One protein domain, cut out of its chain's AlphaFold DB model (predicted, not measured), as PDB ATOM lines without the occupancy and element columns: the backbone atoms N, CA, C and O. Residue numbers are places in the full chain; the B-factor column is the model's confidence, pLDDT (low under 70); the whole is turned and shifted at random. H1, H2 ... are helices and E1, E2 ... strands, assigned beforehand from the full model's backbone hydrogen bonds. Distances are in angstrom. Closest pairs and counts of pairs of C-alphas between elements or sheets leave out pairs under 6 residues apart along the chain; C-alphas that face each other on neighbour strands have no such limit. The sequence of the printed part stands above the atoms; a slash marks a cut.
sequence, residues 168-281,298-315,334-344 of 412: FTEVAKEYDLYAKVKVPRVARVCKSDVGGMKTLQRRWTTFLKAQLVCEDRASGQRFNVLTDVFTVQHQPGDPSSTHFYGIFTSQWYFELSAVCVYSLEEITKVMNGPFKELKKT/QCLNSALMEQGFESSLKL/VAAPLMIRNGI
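What this domain is: This is residues 168 to 281, 298 to 315 and 334 to 344 of the 412 residues of the protein "Semaphorin-4F-like" of Sinocyclocheilus rhinocerous (UniProt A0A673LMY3). Two strongly twisted sheets, E5 to E8 and the curled E1 to E4, lie partly face to face as a loose sandwich with crossed strands; the short helix H1 packs on E3 and the first residue of E6. H2 lies far out, near one end of the longest axis, with E8 toward the other. The printed part has 143 residues with eight named strands and two named helices, in the order E1 E2 E3 E4 E5 E6 E7 H1 H2 E8; it is mostly strand, with under half of the residues in named elements. Each sheet is antiparallel, in the order E5 E6 E7 E8 or E1 E2 E3 E4. The whole is loose, with a radius of gyration of the C-alphas of 18.1 A, and flat, spanning 56 by 48 by 23 A.

Where its parts are: E5 is residues 225 to 233, 24.1 A long; E6 is 242 to 250, 25.7 A; E7 is 253 to 263, 26.6 A; E8 is 339 to 342. E1 is residues 168 to 171, starting at C-alpha 168 (122.983, 129.767, 128.367). E2 is 182 to 190, 26.0 A; E3 is 208 to 216, 26.2 A; E4 is 221 to 223. H1 is residues 264 to 271 and H2 302 to 306. E8 ends at C-alpha 342 (107.890, 112.796, 126.585).

How they stand to each other: E5, E6 and E7 form a meander, each strand the antiparallel neighbour of the one before; N 230 and O 245 are 2.9 A apart, N 246 and O 260 2.9 A. E7 bends by 77 degrees at residue 256; its neighbour E8 has N 341 2.8 A from O 257. E1 to E4 form a second meander: N 170 and O 183 are 3.0 A apart, N 186 and O 210 3.0 A, N 223 and O 214 3.0 A. These N and O pairs are within hydrogen-bond range. The sheets make a sandwich, two sheets face to face, with strands at 46 degrees; the closest C-alphas of E2 and E5, Pro 184 and Leu 226, are 5.6 A apart. H1 is on the sheet E1 to E4 at a height of 9.4 A, across the strands at 87 degrees to E2 on the local plane; it only grazes the other sheet with residues 264 to 267. H2 is on neither sheet. Each O i to N i+4 pair in H1 and H2 is within hydrogen-bond range.

The domain as a whole: The farthest C-alphas, Gly 308 and Gly 343, are 57.1 A apart. Residues 282 to 297 and 316 to 333 are not printed; the C-alpha gaps are 28.4 A and 31.9 A. The link from E2 to E3 is long, 17 residues. Mean pLDDT of the printed part is 93.5; residues 279 to 281 are under 70.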
ATOM      1  N   PHE A 168     124.161 129.013 127.950       98.81
ATOM      2  CA  PHE A 168     122.983 129.767 128.367       98.81
ATOM      3  C   PHE A 168     121.897 129.736 127.299       98.81
ATOM      4  O   PHE A 168     122.165 129.439 126.137       98.81
ATOM      5  N   THR A 169     120.675 130.078 127.681       98.56
ATOM      6  CA  THR A 169     119.571 130.341 126.750       98.56
ATOM      7  C   THR A 169     119.339 131.844 126.692       98.56
ATOM      8  O   THR A 169     119.284 132.467 127.736       98.56
ATOM      9  N   GLU A 170     119.195 132.458 125.522       97.50
ATOM     10  CA  GLU A 170     118.878 133.895 125.416       97.50
ATOM     11  C   GLU A 170     117.763 134.154 124.398       97.50
ATOM     12  O   GLU A 170     117.422 133.284 123.595       97.50
ATOM     13  N   VAL A 171     117.209 135.367 124.389       95.38
ATOM     14  CA  VAL A 171     116.267 135.798 123.348       95.38
ATOM     15  C   VAL A 171     117.035 136.113 122.062       95.38
ATOM     16  O   VAL A 171     117.835 137.048 122.025       95.38
ATOM     17  N   ALA A 172     116.761 135.363 120.994       91.94
ATOM     18  CA  ALA A 172     117.378 135.558 119.687       91.94
ATOM     19  C   ALA A 172     117.013 136.919 119.082       91.94
ATOM     20  O   ALA A 172     115.855 137.342 119.110       91.94
ATOM     21  N   LYS A 173     118.009 137.587 118.496       84.50
ATOM     22  CA  LYS A 173     117.842 138.865 117.777       84.50
ATOM     23  C   LYS A 173     117.922 138.700 116.270       84.50
ATOM     24  O   LYS A 173     117.429 139.541 115.532       84.50
ATOM     25  N   GLU A 174     118.512 137.603 115.821       81.69
ATOM     26  CA  GLU A 174     118.593 137.212 114.421       81.69
ATOM     27  C   GLU A 174     117.254 136.726 113.842       81.69
ATOM     28  O   GLU A 174     117.130 136.602 112.624       81.69
ATOM     29  N   TYR A 175     116.258 136.454 114.694       78.31
ATOM     30  CA  TYR A 175     114.905 136.102 114.278       78.31
ATOM     31  C   TYR A 175     113.972 137.298 114.468       78.31
ATOM     32  O   TYR A 175     113.645 137.669 115.593       78.31
ATOM     33  N   ASP A 176     113.522 137.875 113.355       71.00
ATOM     34  CA  ASP A 176     112.498 138.922 113.339       71.00
ATOM     35  C   ASP A 176     111.106 138.275 113.281       71.00
ATOM     36  O   ASP A 176     110.482 138.146 112.227       71.00
ATOM     37  N   LEU A 177     110.674 137.736 114.423       75.44
ATOM     38  CA  LEU A 177     109.384 137.073 114.588       75.44
ATOM     39  C   LEU A 177     108.542 137.820 115.624       75.44
ATOM     40  O   LEU A 177     109.066 138.385 116.581       75.44
ATOM     41  N   TYR A 178     107.215 137.772 115.464       72.38
ATOM     42  CA  TYR A 178     106.280 138.405 116.402       72.38
ATOM     43  C   TYR A 178     106.430 137.855 117.831       72.38
ATOM     44  O   TYR A 178     106.321 138.588 118.813       72.38
ATOM     45  N   ALA A 179     106.706 136.553 117.947       81.06
ATOM     46  CA  ALA A 179     107.021 135.909 119.212       81.06
ATOM     47  C   ALA A 179     108.534 135.930 119.463       81.06
ATOM     48  O   ALA A 179     109.322 135.565 118.590       81.06
ATOM     49  N   LYS A 180     108.932 136.284 120.692       87.00
ATOM     50  CA  LYS A 180     110.320 136.145 121.147       87.00
ATOM     51  C   LYS A 180     110.716 134.670 121.098       87.00
ATOM     52  O   LYS A 180     110.091 133.845 121.758       87.00
ATOM     53  N   VAL A 181     111.760 134.348 120.340       92.12
ATOM     54  CA  VAL A 181     112.297 132.987 120.253       92.12
ATOM     55  C   VAL A 181     113.526 132.875 121.142       92.12
ATOM     56  O   VAL A 181     114.486 133.625 120.968       92.12
ATOM     57  N   LYS A 182     113.501 131.932 122.085       95.44
ATOM     58  CA  LYS A 182     114.679 131.556 122.866       95.44
ATOM     59  C   LYS A 182     115.617 130.679 122.036       95.44
ATOM     60  O   LYS A 182     115.152 129.839 121.261       95.44
ATOM     61  N   VAL A 183     116.923 130.868 122.193       97.31
ATOM     62  CA  VAL A 183     117.954 130.028 121.575       97.31
ATOM     63  C   VAL A 183     119.029 129.641 122.585       97.31
ATOM     64  O   VAL A 183     119.512 130.506 123.320       97.31
ATOM     65  N   PRO A 184     119.462 128.372 122.594       98.56
ATOM     66  CA  PRO A 184     120.636 127.957 123.338       98.56
ATOM     67  C   PRO A 184     121.910 128.501 122.694       98.56
ATOM     68  O   PRO A 184     122.067 128.494 121.467       98.56
ATOM     69  N   ARG A 185     122.847 128.939 123.523       98.69
ATOM     70  CA  ARG A 185     124.145 129.470 123.122       98.69
ATOM     71  C   ARG A 185     125.267 128.748 123.838       98.69
ATOM     72  O   ARG A 185     125.167 128.420 125.018       98.69
ATOM     73  N   VAL A 186     126.366 128.601 123.112       98.88
ATOM     74  CA  VAL A 186     127.696 128.446 123.688       98.88
ATOM     75  C   VAL A 186     128.467 129.726 123.403       98.88
ATOM     76  O   VAL A 186     128.481 130.205 122.268       98.88
ATOM     77  N   ALA A 187     129.097 130.293 124.421       98.81
ATOM     78  CA  ALA A 187     130.049 131.381 124.284       98.81
ATOM     79  C   ALA A 187     131.411 130.964 124.819       98.81
ATOM     80  O   ALA A 187     131.501 130.064 125.653       98.81
ATOM     81  N   ARG A 188     132.468 131.626 124.353       98.25
ATOM     82  CA  ARG A 188     133.823 131.401 124.850       98.25
ATOM     83  C   ARG A 188     134.599 132.696 125.035       98.25
ATOM     84  O   ARG A 188     134.369 133.656 124.307       98.25
ATOM     85  N   VAL A 189     135.541 132.682 125.972       98.69
ATOM     86  CA  VAL A 189     136.569 133.716 126.181       98.69
ATOM     87  C   VAL A 189     137.921 133.041 126.404       98.69
ATOM     88  O   VAL A 189     137.972 131.896 126.853       98.69
ATOM     89  N   CYS A 190     139.008 133.737 126.090       97.94
ATOM     90  CA  CYS A 190     140.364 133.251 126.339       97.94
ATOM     91  C   CYS A 190     140.809 133.652 127.752       97.94
ATOM     92  O   CYS A 190     140.520 134.763 128.210       97.94
ATOM     93  N   LYS A 191     141.497 132.757 128.459       96.81
ATOM     94  CA  LYS A 191     141.899 132.964 129.857       96.81
ATOM     95  C   LYS A 191     142.846 134.159 130.026       96.81
ATOM     96  O   LYS A 191     142.688 134.914 130.989       96.81
ATOM     97  N   SER A 192     143.768 134.364 129.085       95.31
ATOM     98  CA  SER A 192     144.762 135.448 129.067       95.31
ATOM     99  C   SER A 192     144.210 136.827 128.681       95.31
ATOM    100  O   SER A 192     144.936 137.819 128.753       95.31
ATOM    101  N   ASP A 193     142.934 136.933 128.294       97.56
ATOM    102  CA  ASP A 193     142.336 138.202 127.876       97.56
ATOM    103  C   ASP A 193     142.271 139.206 129.044       97.56
ATOM    104  O   ASP A 193     141.811 138.913 130.155       97.56
ATOM    105  N   VAL A 194     142.756 140.421 128.799       96.38
ATOM    106  CA  VAL A 194     142.806 141.527 129.769       96.38
ATOM    107  C   VAL A 194     142.091 142.784 129.262       96.38
ATOM    108  O   VAL A 194     142.201 143.855 129.858       96.38
ATOM    109  N   GLY A 195     141.321 142.657 128.183       97.44
ATOM    110  CA  GLY A 195     140.640 143.758 127.524       97.44
ATOM    111  C   GLY A 195     141.511 144.540 126.549       97.44
ATOM    112  O   GLY A 195     142.665 144.189 126.292       97.44
ATOM    113  N   GLY A 196     140.933 145.592 125.972       97.69
ATOM    114  CA  GLY A 196     141.615 146.476 125.031       97.69
ATOM    115  C   GLY A 196     142.104 147.779 125.666       97.69
ATOM    116  O   GLY A 196     141.638 148.201 126.725       97.69
ATOM    117  N   MET A 197     143.069 148.432 125.011       96.19
ATOM    118  CA  MET A 197     143.701 149.650 125.533       96.19
ATOM    119  C   MET A 197     142.806 150.893 125.424       96.19
ATOM    120  O   MET A 197     142.778 151.706 126.346       96.19
ATOM    121  N   LYS A 198     142.087 151.062 124.309       95.25
ATOM    122  CA  LYS A 198     141.188 152.207 124.053       95.25
ATOM    123  C   LYS A 198     139.758 151.738 123.834       95.25
ATOM    124  O   LYS A 198     138.854 152.126 124.566       95.25
ATOM    125  N   THR A 199     139.572 150.865 122.850       97.38
ATOM    126  CA  THR A 199     138.316 150.146 122.625       97.38
ATOM    127  C   THR A 199     138.239 148.952 123.576       97.38
ATOM    128  O   THR A 199     139.265 148.342 123.857       97.38
ATOM    129  N   LEU A 200     137.048 148.607 124.081       97.62
ATOM    130  CA  LEU A 200     136.844 147.465 124.994       97.62
ATOM    131  C   LEU A 200     137.718 147.516 126.267       97.62
ATOM    132  O   LEU A 200     138.225 146.500 126.747       97.62
ATOM    133  N   GLN A 201     137.884 148.706 126.853       97.31
ATOM    134  CA  GLN A 201     138.574 148.857 128.135       97.31
ATOM    135  C   GLN A 201     137.867 148.062 129.232       97.31
ATOM    136  O   GLN A 201     136.703 148.310 129.556       97.31
ATOM    137  N   ARG A 202     138.595 147.109 129.825       95.94
ATOM    138  CA  ARG A 202     138.058 146.174 130.828       95.94
ATOM    139  C   ARG A 202     136.826 145.414 130.320       95.94
ATOM    140  O   ARG A 202     135.878 145.151 131.067       95.94
ATOM    141  N   ARG A 203     136.807 145.115 129.022       98.06
ATOM    142  CA  ARG A 203     135.803 144.280 128.366       98.06
ATOM    143  C   ARG A 203     136.488 143.167 127.606       98.06
ATOM    144  O   ARG A 203     137.599 143.374 127.140       98.06
ATOM    145  N   TRP A 204     135.848 142.011 127.484       98.50
ATOM    146  CA  TRP A 204     136.420 140.906 126.715       98.50
ATOM    147  C   TRP A 204     136.746 141.343 125.284       98.50
ATOM    148  O   TRP A 204     135.950 141.999 124.632       98.50
ATOM    149  N   THR A 205     137.907 140.966 124.774       98.50
ATOM    150  CA  THR A 205     138.250 141.087 123.347       98.50
ATOM    151  C   THR A 205     138.051 139.770 122.599       98.50
ATOM    152  O   THR A 205     138.043 139.736 121.371       98.50
ATOM    153  N   THR A 206     137.863 138.686 123.352       98.50
ATOM    154  CA  THR A 206     137.803 137.302 122.872       98.50
ATOM    155  C   THR A 206     136.434 136.645 123.042       98.50
ATOM    156  O   THR A 206     136.298 135.451 122.777       98.50
ATOM    157  N   PHE A 207     135.420 137.413 123.460       98.75
ATOM    158  CA  PHE A 207     134.048 136.929 123.590       98.75
ATOM    159  C   PHE A 207     133.434 136.669 122.215       98.75
ATOM    160  O   PHE A 207     133.201 137.604 121.453       98.75
ATOM    161  N   LEU A 208     133.136 135.402 121.936       98.69
ATOM    162  CA  LEU A 208     132.341 134.966 120.787       98.69
ATOM    163  C   LEU A 208     131.249 134.012 121.254       98.69
ATOM    164  O   LEU A 208     131.477 133.229 122.178       98.69
ATOM    165  N   LYS A 209     130.089 134.043 120.594       98.69
ATOM    166  CA  LYS A 209     128.978 133.120 120.847       98.69
ATOM    167  C   LYS A 209     128.438 132.498 119.565       98.69
ATOM    168  O   LYS A 209     128.402 133.135 118.519       98.69
ATOM    169  N   ALA A 210     127.959 131.267 119.670       98.62
ATOM    170  CA  ALA A 210     127.314 130.531 118.592       98.62
ATOM    171  C   ALA A 210     126.030 129.864 119.097       98.62
ATOM    172  O   ALA A 210     125.885 129.581 120.288       98.62
ATOM    173  N   GLN A 211     125.087 129.617 118.188       98.56
ATOM    174  CA  GLN A 211     123.868 128.878 118.509       98.56
ATOM    175  C   GLN A 211     124.162 127.383 118.654       98.56
ATOM    176  O   GLN A 211     124.796 126.795 117.777       98.56
ATOM    177  N   LEU A 212     123.645 126.767 119.717       98.75
ATOM    178  CA  LEU A 212     123.509 125.315 119.805       98.75
ATOM    179  C   LEU A 212     122.110 124.933 119.315       98.75
ATOM    180  O   LEU A 212     121.107 125.486 119.769       98.75
ATOM    181  N   VAL A 213     122.036 123.992 118.379       98.31
ATOM    182  CA  VAL A 213     120.774 123.480 117.838       98.31
ATOM    183  C   VAL A 213     120.655 122.011 118.211       98.31
ATOM    184  O   VAL A 213     121.498 121.204 117.824       98.31
ATOM    185  N   CYS A 214     119.623 121.679 118.981       98.00
ATOM    186  CA  CYS A 214     119.209 120.310 119.266       98.00
ATOM    187  C   CYS A 214     117.907 120.054 118.499       98.00
ATOM    188  O   CYS A 214     116.865 120.631 118.820       98.00
ATOM    189  N   GLU A 215     117.982 119.273 117.421       96.19
ATOM    190  CA  GLU A 215     116.873 119.100 116.475       96.19
ATOM    191  C   GLU A 215     116.725 117.641 116.052       96.19
ATOM    192  O   GLU A 215     117.657 117.031 115.524       96.19
ATOM    193  N   ASP A 216     115.519 117.104 116.222       95.06
ATOM    194  CA  ASP A 216     115.128 115.862 115.575       95.06
ATOM    195  C   ASP A 216     114.630 116.164 114.162       95.06
ATOM    196  O   ASP A 216     113.497 116.593 113.948       95.06
ATOM    197  N   ARG A 217     115.494 115.925 113.175       93.06
ATOM    198  CA  ARG A 217     115.180 116.193 111.767       93.06
ATOM    199  C   ARG A 217     114.035 115.340 111.231       93.06
ATOM    200  O   ARG A 217     113.400 115.760 110.269       93.06
ATOM    201  N   ALA A 218     113.787 114.163 111.806       91.19
ATOM    202  CA  ALA A 218     112.730 113.279 111.328       91.19
ATOM    203  C   ALA A 218     111.339 113.841 111.655       91.19
ATOM    204  O   ALA A 218     110.451 113.808 110.806       91.19
ATOM    205  N   SER A 219     111.162 114.392 112.861       90.94
ATOM    206  CA  SER A 219     109.912 115.036 113.285       90.94
ATOM    207  C   SER A 219     109.863 116.546 113.018       90.94
ATOM    208  O   SER A 219     108.785 117.136 113.039       90.94
ATOM    209  N   GLY A 220     111.013 117.187 112.782       89.94
ATOM    210  CA  GLY A 220     111.146 118.645 112.732       89.94
ATOM    211  C   GLY A 220     111.116 119.313 114.114       89.94
ATOM    212  O   GLY A 220     111.075 120.542 114.199       89.94
ATOM    213  N   GLN A 221     111.124 118.533 115.201       91.81
ATOM    214  CA  GLN A 221     111.072 119.054 116.563       91.81
ATOM    215  C   GLN A 221     112.405 119.700 116.958       91.81
ATOM    216  O   GLN A 221     113.469 119.081 116.886       91.81
ATOM    217  N   ARG A 222     112.333 120.941 117.457       93.56
ATOM    218  CA  ARG A 222     113.472 121.678 118.017       93.56
ATOM    219  C   ARG A 222     113.350 121.844 119.523       93.56
ATOM    220  O   ARG A 222     112.275 122.159 120.040       93.56
ATOM    221  N   PHE A 223     114.480 121.696 120.198       96.50
ATOM    222  CA  PHE A 223     114.622 121.890 121.634       96.50
ATOM    223  C   PHE A 223     115.496 123.118 121.860       96.50
ATOM    224  O   PHE A 223     116.703 123.101 121.622       96.50
ATOM    225  N   ASN A 224     114.849 124.229 122.196       96.00
ATOM    226  CA  ASN A 224     115.427 125.566 122.113       96.00
ATOM    227  C   ASN A 224     115.605 126.247 123.481       96.00
ATOM    228  O   ASN A 224     115.943 127.428 123.538       96.00
ATOM    229  N   VAL A 225     115.388 125.508 124.566       97.56
ATOM    230  CA  VAL A 225     115.687 125.936 125.932       97.56
ATOM    231  C   VAL A 225     116.691 124.950 126.500       97.56
ATOM    232  O   VAL A 225     116.433 123.754 126.522       97.56
ATOM    233  N   LEU A 226     117.859 125.437 126.900       98.50
ATOM    234  CA  LEU A 226     118.895 124.638 127.544       98.50
ATOM    235  C   LEU A 226     118.679 124.643 129.059       98.50
ATOM    236  O   LEU A 226     118.535 125.715 129.643       98.50
ATOM    237  N   THR A 227     118.695 123.462 129.671       97.31
ATOM    238  CA  THR A 227     118.400 123.272 131.100       97.31
ATOM    239  C   THR A 227     119.647 122.973 131.924       97.31
ATOM    240  O   THR A 227     119.809 123.523 133.009       97.31
ATOM    241  N   ASP A 228     120.539 122.119 131.421       98.38
ATOM    242  CA  ASP A 228     121.775 121.739 132.112       98.38
ATOM    243  C   ASP A 228     122.841 121.316 131.100       98.38
ATOM    244  O   ASP A 228     122.501 120.843 130.011       98.38
ATOM    245  N   VAL A 229     124.122 121.469 131.450       98.69
ATOM    246  CA  VAL A 229     125.246 120.990 130.630       98.69
ATOM    247  C   VAL A 229     126.285 120.310 131.501       98.69
ATOM    248  O   VAL A 229     126.772 120.896 132.468       98.69
ATOM    249  N   PHE A 230     126.688 119.111 131.083       98.19
ATOM    250  CA  PHE A 230     127.759 118.339 131.692       98.19
ATOM    251  C   PHE A 230     128.922 118.148 130.709       98.19
ATOM    252  O   PHE A 230     128.742 117.661 129.588       98.19
ATOM    253  N   THR A 231     130.126 118.522 131.141       97.38
ATOM    254  CA  THR A 231     131.351 118.486 130.328       97.38
ATOM    255  C   THR A 231     132.150 117.219 130.611       97.38
ATOM    256  O   THR A 231     132.428 116.904 131.768       97.38
ATOM    257  N   VAL A 232     132.563 116.504 129.562       94.94
ATOM    258  CA  VAL A 232     133.349 115.267 129.683       94.94
ATOM    259  C   VAL A 232     134.456 115.212 128.643       94.94
ATOM    260  O   VAL A 232     134.186 115.333 127.453       94.94
ATOM    261  N   GLN A 233     135.685 114.927 129.072       93.88
ATOM    262  CA  GLN A 233     136.754 114.479 128.175       93.88
ATOM    263  C   GLN A 233     136.591 112.986 127.896       93.88
ATOM    264  O   GLN A 233     136.634 112.174 128.823       93.88
ATOM    265  N   HIS A 234     136.371 112.622 126.631       91.94
ATOM    266  CA  HIS A 234     136.256 111.214 126.235       91.94
ATOM    267  C   HIS A 234     137.591 110.480 126.325       91.94
ATOM    268  O   HIS A 234     137.617 109.298 126.655       91.94
ATOM    269  N   GLN A 235     138.691 111.187 126.092       89.56
ATOM    270  CA  GLN A 235     140.050 110.697 126.258       89.56
ATOM    271  C   GLN A 235     140.731 111.533 127.351       89.56
ATOM    272  O   GLN A 235     140.946 112.732 127.167       89.56
ATOM    273  N   PRO A 236     141.032 110.943 128.524       87.00
ATOM    274  CA  PRO A 236     141.670 111.675 129.613       87.00
ATOM    275  C   PRO A 236     142.996 112.304 129.179       87.00
ATOM    276  O   PRO A 236     143.866 111.610 128.656       87.00
ATOM    277  N   GLY A 237     143.157 113.603 129.435       86.31
ATOM    278  CA  GLY A 237     144.369 114.344 129.079       86.31
ATOM    279  C   GLY A 237     144.402 114.867 127.644       86.31
ATOM    280  O   GLY A 237     145.342 115.571 127.308       86.31
ATOM    281  N   ASP A 238     143.384 114.579 126.829       90.50
ATOM    282  CA  ASP A 238     143.203 115.176 125.507       90.50
ATOM    283  C   ASP A 238     142.019 116.162 125.538       90.50
ATOM    284  O   ASP A 238     140.853 115.739 125.507       90.50
ATOM    285  N   PRO A 239     142.281 117.481 125.584       92.31
ATOM    286  CA  PRO A 239     141.238 118.501 125.581       92.31
ATOM    287  C   PRO A 239     140.363 118.461 124.327       92.31
ATOM    288  O   PRO A 239     139.169 118.749 124.421       92.31
ATOM    289  N   SER A 240     140.906 118.054 123.173       91.50
ATOM    290  CA  SER A 240     140.165 118.002 121.904       91.50
ATOM    291  C   SER A 240     139.035 116.966 121.930       91.50
ATOM    292  O   SER A 240     137.993 117.160 121.304       91.50
ATOM    293  N   SER A 241     139.178 115.928 122.762       93.94
ATOM    294  CA  SER A 241     138.158 114.906 123.019       93.94
ATOM    295  C   SER A 241     136.997 115.377 123.911       93.94
ATOM    296  O   SER A 241     136.131 114.575 124.287       93.94
ATOM    297  N   THR A 242     136.967 116.655 124.300       97.25
ATOM    298  CA  THR A 242     135.911 117.207 125.152       97.25
ATOM    299  C   THR A 242     134.567 117.230 124.430       97.25
ATOM    300  O   THR A 242     134.438 117.726 123.311       97.25
ATOM    301  N   HIS A 243     133.543 116.737 125.118       97.75
ATOM    302  CA  HIS A 243     132.150 116.767 124.703       97.75
ATOM    303  C   HIS A 243     131.287 117.441 125.770       97.75
ATOM    304  O   HIS A 243     131.471 117.234 126.972       97.75
ATOM    305  N   PHE A 244     130.305 118.207 125.310       98.62
ATOM    306  CA  PHE A 244     129.316 118.891 126.131       98.62
ATOM    307  C   PHE A 244     127.967 118.215 125.923       98.62
ATOM    308  O   PHE A 244     127.382 118.298 124.841       98.62
ATOM    309  N   TYR A 245     127.488 117.522 126.950       98.56
ATOM    310  CA  TYR A 245     126.162 116.920 126.949       98.56
ATOM    311  C   TYR A 245     125.184 117.933 127.529       98.56
ATOM    312  O   TYR A 245     125.400 118.407 128.639       98.56
ATOM    313  N   GLY A 246     124.129 118.269 126.792       98.44
ATOM    314  CA  GLY A 246     123.117 119.225 127.232       98.44
ATOM    315  C   GLY A 246     121.739 118.590 127.337       98.44
ATOM    316  O   GLY A 246     121.348 117.835 126.444       98.44
ATOM    317  N   ILE A 247     121.003 118.923 128.400       98.44
ATOM    318  CA  ILE A 247     119.554 118.707 128.479       98.44
ATOM    319  C   ILE A 247     118.866 119.912 127.849       98.44
ATOM    320  O   ILE A 247     119.162 121.055 128.202       98.44
ATOM    321  N   PHE A 248     117.920 119.648 126.958       98.12
ATOM    322  CA  PHE A 248     117.116 120.665 126.307       98.12
ATOM    323  C   PHE A 248     115.629 120.381 126.478       98.12
ATOM    324  O   PHE A 248     115.198 119.231 126.416       98.12
ATOM    325  N   THR A 249     114.841 121.440 126.596       96.19
ATOM    326  CA  THR A 249     113.381 121.416 126.524       96.19
ATOM    327  C   THR A 249     112.895 122.309 125.382       96.19
ATOM    328  O   THR A 249     113.678 122.977 124.690       96.19
ATOM    329  N   SER A 250     111.589 122.295 125.118       92.75
ATOM    330  CA  SER A 250     110.974 123.187 124.139       92.75
ATOM    331  C   SER A 250     110.262 124.338 124.840       92.75
ATOM    332  O   SER A 250     109.466 124.115 125.747       92.75
ATOM    333  N   GLN A 251     110.456 125.572 124.359       91.31
ATOM    334  CA  GLN A 251     109.726 126.737 124.887       91.31
ATOM    335  C   GLN A 251     108.200 126.627 124.702       91.31
ATOM    336  O   GLN A 251     107.449 127.360 125.337       91.31
ATOM    337  N   TRP A 252     107.755 125.751 123.793       87.31
ATOM    338  CA  TRP A 252     106.346 125.536 123.466       87.31
ATOM    339  C   TRP A 252     105.775 124.243 124.059       87.31
ATOM    340  O   TRP A 252     104.558 124.106 124.136       87.31
ATOM    341  N   TYR A 253     106.635 123.311 124.479       82.44
ATOM    342  CA  TYR A 253     106.249 121.999 125.001       82.44
ATOM    343  C   TYR A 253     107.131 121.658 126.206       82.44
ATOM    344  O   TYR A 253     108.236 121.138 126.051       82.44
ATOM    345  N   PHE A 254     106.643 121.984 127.404       71.00
ATOM    346  CA  PHE A 254     107.425 121.898 128.642       71.00
ATOM    347  C   PHE A 254     107.717 120.458 129.093       71.00
ATOM    348  O   PHE A 254     108.770 120.213 129.663       71.00
ATOM    349  N   GLU A 255     106.849 119.497 128.770       82.69
ATOM    350  CA  GLU A 255     106.996 118.085 129.171       82.69
ATOM    351  C   GLU A 255     107.842 117.250 128.191       82.69
ATOM    352  O   GLU A 255     107.809 116.017 128.211       82.69
ATOM    353  N   LEU A 256     108.581 117.903 127.291       91.56
ATOM    354  CA  LEU A 256     109.406 117.234 126.294       91.56
ATOM    355  C   LEU A 256     110.881 117.575 126.514       91.56
ATOM    356  O   LEU A 256     111.316 118.698 126.254       91.56
ATOM    357  N   SER A 257     111.652 116.574 126.934       95.88
ATOM    358  CA  SER A 257     113.093 116.695 127.163       95.88
ATOM    359  C   SER A 257     113.890 115.961 126.091       95.88
ATOM    360  O   SER A 257     113.528 114.863 125.667       95.88
ATOM    361  N   ALA A 258     115.025 116.524 125.699       97.06
ATOM    362  CA  ALA A 258     116.007 115.890 124.833       97.06
ATOM    363  C   ALA A 258     117.411 116.009 125.419       97.06
ATOM    364  O   ALA A 258     117.723 116.973 126.114       97.06
ATOM    365  N   VAL A 259     118.275 115.047 125.099       98.12
ATOM    366  CA  VAL A 259     119.710 115.145 125.389       98.12
ATOM    367  C   VAL A 259     120.466 115.214 124.073       98.12
ATOM    368  O   VAL A 259     120.359 114.300 123.260       98.12
ATOM    369  N   CYS A 260     121.241 116.274 123.869       98.19
ATOM    370  CA  CYS A 260     122.121 116.452 122.712       98.19
ATOM    371  C   CYS A 260     123.584 116.538 123.160       98.19
ATOM    372  O   CYS A 260     123.872 116.900 124.301       98.19
ATOM    373  N   VAL A 261     124.510 116.212 122.256       97.88
ATOM    374  CA  VAL A 261     125.954 116.237 122.532       97.88
ATOM    375  C   VAL A 261     126.676 117.032 121.469       97.88
ATOM    376  O   VAL A 261     126.434 116.847 120.278       97.88
ATOM    377  N   TYR A 262     127.590 117.885 121.915       98.50
ATOM    378  CA  TYR A 262     128.396 118.748 121.064       98.50
ATOM    379  C   TYR A 262     129.873 118.493 121.344       98.50
ATOM    380  O   TYR A 262     130.290 118.526 122.501       98.50
ATOM    381  N   SER A 263     130.668 118.231 120.306       98.12
ATOM    382  CA  SER A 263     132.121 118.127 120.450       98.12
ATOM    383  C   SER A 263     132.754 119.516 120.505       98.12
ATOM    384  O   SER A 263     132.280 120.465 119.869       98.12
ATOM    385  N   LEU A 264     133.853 119.636 121.248       98.00
ATOM    386  CA  LEU A 264     134.672 120.845 121.262       98.00
ATOM    387  C   LEU A 264     135.181 121.189 119.856       98.00
ATOM    388  O   LEU A 264     135.203 122.360 119.489       98.00
ATOM    389  N   GLU A 265     135.526 120.178 119.058       96.69
ATOM    390  CA  GLU A 265     135.973 120.337 117.672       96.69
ATOM    391  C   GLU A 265     134.949 121.095 116.808       96.69
ATOM    392  O   GLU A 265     135.296 122.100 116.183       96.69
ATOM    393  N   GLU A 266     133.675 120.678 116.804       98.25
ATOM    394  CA  GLU A 266     132.652 121.329 115.975       98.25
ATOM    395  C   GLU A 266     132.328 122.740 116.491       98.25
ATOM    396  O   GLU A 266     132.139 123.664 115.698       98.25
ATOM    397  N   ILE A 267     132.337 122.946 117.816       98.62
ATOM    398  CA  ILE A 267     132.196 124.285 118.408       98.62
ATOM    399  C   ILE A 267     133.344 125.190 117.947       98.62
ATOM    400  O   ILE A 267     133.101 126.300 117.472       98.62
ATOM    401  N   THR A 268     134.590 124.729 118.039       97.25
ATOM    402  CA  THR A 268     135.779 125.493 117.631       97.25
ATOM    403  C   THR A 268     135.747 125.822 116.142       97.25
ATOM    404  O   THR A 268     135.996 126.966 115.754       97.25
ATOM    405  N   LYS A 269     135.353 124.865 115.299       98.00
ATOM    406  CA  LYS A 269     135.149 125.080 113.862       98.00
ATOM    407  C   LYS A 269     134.119 126.177 113.583       98.00
ATOM    408  O   LYS A 269     134.377 127.046 112.750       98.00
ATOM    409  N   VAL A 270     132.991 126.192 114.297       98.50
ATOM    410  CA  VAL A 270     131.977 127.254 114.169       98.50
ATOM    411  C   VAL A 270     132.504 128.606 114.657       98.50
ATOM    412  O   VAL A 270     132.316 129.603 113.964       98.50
ATOM    413  N   MET A 271     133.222 128.653 115.783       97.75
ATOM    414  CA  MET A 271     133.834 129.884 116.322       97.75
ATOM    415  C   MET A 271     134.911 130.480 115.396       97.75
ATOM    416  O   MET A 271     135.151 131.691 115.390       97.75
ATOM    417  N   ASN A 272     135.526 129.646 114.560       96.50
ATOM    418  CA  ASN A 272     136.474 130.059 113.524       96.50
ATOM    419  C   ASN A 272     135.805 130.361 112.166       96.50
ATOM    420  O   ASN A 272     136.487 130.742 111.215       96.50
ATOM    421  N   GLY A 273     134.476 130.246 112.078       96.69
ATOM    422  CA  GLY A 273     133.678 130.460 110.869       96.69
ATOM    423  C   GLY A 273     133.300 131.925 110.574       96.69
ATOM    424  O   GLY A 273     133.934 132.859 111.061       96.69
ATOM    425  N   PRO A 274     132.283 132.173 109.737       96.06
ATOM    426  CA  PRO A 274     131.798 133.525 109.451       96.06
ATOM    427  C   PRO A 274     131.025 134.140 110.629       96.06
ATOM    428  O   PRO A 274     130.334 133.438 111.370       96.06
ATOM    429  N   PHE A 275     131.122 135.461 110.778       95.31
ATOM    430  CA  PHE A 275     130.351 136.237 111.753       95.31
ATOM    431  C   PHE A 275     128.935 136.517 111.240       95.31
ATOM    432  O   PHE A 275     128.721 136.640 110.035       95.31
ATOM    433  N   LYS A 276     127.973 136.624 112.160       92.06
ATOM    434  CA  LYS A 276     126.587 136.987 111.862       92.06
ATOM    435  C   LYS A 276     126.488 138.488 111.628       92.06
ATOM    436  O   LYS A 276     126.743 139.281 112.531       92.06
ATOM    437  N   GLU A 277     126.017 138.865 110.449       84.12
ATOM    438  CA  GLU A 277     125.668 140.247 110.130       84.12
ATOM    439  C   GLU A 277     124.206 140.506 110.518       84.12
ATOM    440  O   GLU A 277     123.268 140.071 109.842       84.12
ATOM    441  N   LEU A 278     123.990 141.197 111.639       72.69
ATOM    442  CA  LEU A 278     122.657 141.657 112.024       72.69
ATOM    443  C   LEU A 278     122.296 142.857 111.137       72.69
ATOM    444  O   LEU A 278     122.903 143.924 111.245       72.69
ATOM    445  N   LYS A 279     121.326 142.679 110.229       64.31
ATOM    446  CA  LYS A 279     120.895 143.721 109.281       64.31
ATOM    447  C   LYS A 279     120.552 145.013 110.031       64.31
ATOM    448  O   LYS A 279     119.578 145.052 110.776       64.31
ATOM    449  N   LYS A 280     121.330 146.079 109.808       56.56
ATOM    450  CA  LYS A 280     121.109 147.384 110.456       56.56
ATOM    451  C   LYS A 280     119.895 148.142 109.888       56.56
ATOM    452  O   LYS A 280     119.303 148.909 110.632       56.56
ATOM    453  N   THR A 281     119.486 147.888 108.637       53.44
ATOM    454  CA  THR A 281     118.255 148.403 107.987       53.44
ATOM    455  C   THR A 281     117.979 147.655 106.668       53.44
ATOM    456  O   THR A 281     118.900 147.115 106.056       53.44
ATOM    457  N   GLN A 298     139.884 135.852 118.325       96.06
ATOM    458  CA  GLN A 298     140.826 134.732 118.489       96.06
ATOM    459  C   GLN A 298     141.708 134.896 119.735       96.06
ATOM    460  O   GLN A 298     142.044 136.019 120.112       96.06
ATOM    461  N   CYS A 299     142.098 133.782 120.358       96.06
ATOM    462  CA  CYS A 299     143.077 133.822 121.440       96.06
ATOM    463  C   CYS A 299     144.459 134.205 120.904       96.06
ATOM    464  O   CYS A 299     144.781 133.933 119.744       96.06
ATOM    465  N   LEU A 300     145.278 134.823 121.753       94.62
ATOM    466  CA  LEU A 300     146.685 135.022 121.430       94.62
ATOM    467  C   LEU A 300     147.395 133.670 121.402       94.62
ATOM    468  O   LEU A 300     147.096 132.789 122.203       94.62
ATOM    469  N   ASN A 301     148.301 133.518 120.445       93.81
ATOM    470  CA  ASN A 301     149.093 132.315 120.234       93.81
ATOM    471  C   ASN A 301     150.532 132.702 119.864       93.81
ATOM    472  O   ASN A 301     150.823 133.888 119.670       93.81
ATOM    473  N   SER A 302     151.427 131.723 119.732       93.44
ATOM    474  CA  SER A 302     152.851 131.978 119.463       93.44
ATOM    475  C   SER A 302     153.082 132.823 118.207       93.44
ATOM    476  O   SER A 302     153.851 133.781 118.242       93.44
ATOM    477  N   ALA A 303     152.337 132.562 117.130       93.88
ATOM    478  CA  ALA A 303     152.460 133.312 115.879       93.88
ATOM    479  C   ALA A 303     152.035 134.788 116.010       93.88
ATOM    480  O   ALA A 303     152.621 135.665 115.377       93.88
ATOM    481  N   LEU A 304     151.015 135.089 116.820       94.62
ATOM    482  CA  LEU A 304     150.587 136.467 117.084       94.62
ATOM    483  C   LEU A 304     151.546 137.196 118.025       94.62
ATOM    484  O   LEU A 304     151.780 138.392 117.843       94.62
ATOM    485  N   MET A 305     152.129 136.481 118.989       92.56
ATOM    486  CA  MET A 305     153.171 137.032 119.853       92.56
ATOM    487  C   MET A 305     154.400 137.449 119.037       92.56
ATOM    488  O   MET A 305     154.886 138.565 119.209       92.56
ATOM    489  N   GLU A 306     154.836 136.628 118.074       94.19
ATOM    490  CA  GLU A 306     155.929 136.961 117.143       94.19
ATOM    491  C   GLU A 306     155.629 138.188 116.263       94.19
ATOM    492  O   GLU A 306     156.538 138.925 115.885       94.19
ATOM    493  N   GLN A 307     154.352 138.458 115.979       94.94
ATOM    494  CA  GLN A 307     153.904 139.663 115.265       94.94
ATOM    495  C   GLN A 307     153.815 140.914 116.164       94.94
ATOM    496  O   GLN A 307     153.435 141.984 115.688       94.94
ATOM    497  N   GLY A 308     154.160 140.805 117.452       94.12
ATOM    498  CA  GLY A 308     154.163 141.907 118.420       94.12
ATOM    499  C   GLY A 308     152.889 142.037 119.264       94.12
ATOM    500  O   GLY A 308     152.780 142.970 120.067       94.12
ATOM    501  N   PHE A 309     151.930 141.111 119.136       94.50
ATOM    502  CA  PHE A 309     150.705 141.081 119.943       94.50
ATOM    503  C   PHE A 309     150.904 140.261 121.225       94.50
ATOM    504  O   PHE A 309     150.356 139.177 121.388       94.50
ATOM    505  N   GLU A 310     151.690 140.793 122.160       93.25
ATOM    506  CA  GLU A 310     151.992 140.138 123.450       93.25
ATOM    507  C   GLU A 310     150.806 140.118 124.437       93.25
ATOM    508  O   GLU A 310     150.835 139.418 125.443       93.25
ATOM    509  N   SER A 311     149.779 140.939 124.206       96.06
ATOM    510  CA  SER A 311     148.608 141.076 125.078       96.06
ATOM    511  C   SER A 311     147.418 141.620 124.289       96.06
ATOM    512  O   SER A 311     147.608 142.344 123.307       96.06
ATOM    513  N   SER A 312     146.188 141.340 124.740       97.12
ATOM    514  CA  SER A 312     144.962 141.880 124.135       97.12
ATOM    515  C   SER A 312     144.944 143.416 124.117       97.12
ATOM    516  O   SER A 312     144.342 144.019 123.231       97.12
ATOM    517  N   LEU A 313     145.692 144.063 125.021       97.38
ATOM    518  CA  LEU A 313     145.891 145.517 125.041       97.38
ATOM    519  C   LEU A 313     146.576 146.049 123.773       97.38
ATOM    520  O   LEU A 313     146.367 147.204 123.413       97.38
ATOM    521  N   LYS A 314     147.392 145.227 123.102       97.00
ATOM    522  CA  LYS A 314     148.126 145.598 121.883       97.00
ATOM    523  C   LYS A 314     147.335 145.320 120.599       97.00
ATOM    524  O   LYS A 314     147.844 145.587 119.511       97.00
ATOM    525  N   LEU A 315     146.113 144.790 120.693       97.69
ATOM    526  CA  LEU A 315     145.287 144.520 119.517       97.69
ATOM    527  C   LEU A 315     144.842 145.827 118.829       97.69
ATOM    528  O   LEU A 315     144.523 146.803 119.514       97.69
ATOM    529  N   VAL A 334     125.075 122.067 115.241       97.88
ATOM    530  CA  VAL A 334     123.853 121.257 115.120       97.88
ATOM    531  C   VAL A 334     124.111 119.839 115.613       97.88
ATOM    532  O   VAL A 334     125.037 119.185 115.144       97.88
ATOM    533  N   ALA A 335     123.256 119.349 116.507       97.38
ATOM    534  CA  ALA A 335     123.264 117.974 116.987       97.38
ATOM    535  C   ALA A 335     121.871 117.348 116.864       97.38
ATOM    536  O   ALA A 335     120.850 118.001 117.101       97.38
ATOM    537  N   ALA A 336     121.847 116.064 116.511       96.38
ATOM    538  CA  ALA A 336     120.658 115.238 116.664       96.38
ATOM    539  C   ALA A 336     120.543 114.785 118.135       96.38
ATOM    540  O   ALA A 336     121.573 114.476 118.747       96.38
ATOM    541  N   PRO A 337     119.330 114.723 118.711       96.06
ATOM    542  CA  PRO A 337     119.125 114.188 120.051       96.06
ATOM    543  C   PRO A 337     119.627 112.747 120.174       96.06
ATOM    544  O   PRO A 337     119.246 111.885 119.388       96.06
ATOM    545  N   LEU A 338     120.433 112.474 121.203       94.81
ATOM    546  CA  LEU A 338     120.746 111.109 121.637       94.81
ATOM    547  C   LEU A 338     119.508 110.398 122.180       94.81
ATOM    548  O   LEU A 338     119.370 109.185 122.056       94.81
ATOM    549  N   MET A 339     118.628 111.154 122.832       94.62
ATOM    550  CA  MET A 339     117.356 110.666 123.341       94.62
ATOM    551  C   MET A 339     116.346 111.801 123.412       94.62
ATOM    552  O   MET A 339     116.714 112.956 123.629       94.62
ATOM    553  N   ILE A 340     115.075 111.436 123.280       94.69
ATOM    554  CA  ILE A 340     113.920 112.302 123.502       94.69
ATOM    555  C   ILE A 340     112.990 111.567 124.461       94.69
ATOM    556  O   ILE A 340     112.743 110.368 124.302       94.69
ATOM    557  N   ARG A 341     112.482 112.271 125.469       93.31
ATOM    558  CA  ARG A 341     111.540 111.738 126.446       93.31
ATOM    559  C   ARG A 341     110.346 112.674 126.561       93.31
ATOM    560  O   ARG A 341     110.516 113.873 126.749       93.31
ATOM    561  N   ASN A 342     109.157 112.098 126.427       92.44
ATOM    562  CA  ASN A 342     107.890 112.796 126.585       92.44
ATOM    563  C   ASN A 342     107.307 112.520 127.976       92.44
ATOM    564  O   ASN A 342     107.461 111.406 128.481       92.44
ATOM    565  N   GLY A 343     106.639 113.513 128.556       91.88
ATOM    566  CA  GLY A 343     106.037 113.454 129.889       91.88
ATOM    567  C   GLY A 343     107.034 113.555 131.044       91.88
ATOM    568  O   GLY A 343     106.657 113.259 132.170       91.88
ATOM    569  N   ILE A 344     108.305 113.893 130.784       91.88
ATOM    570  CA  ILE A 344     109.355 113.976 131.815       91.88
ATOM    571  C   ILE A 344     110.217 115.213 131.567       91.88
ATOM    572  O   ILE A 344     110.809 115.355 130.490       91.88
TER     573      ILE A 344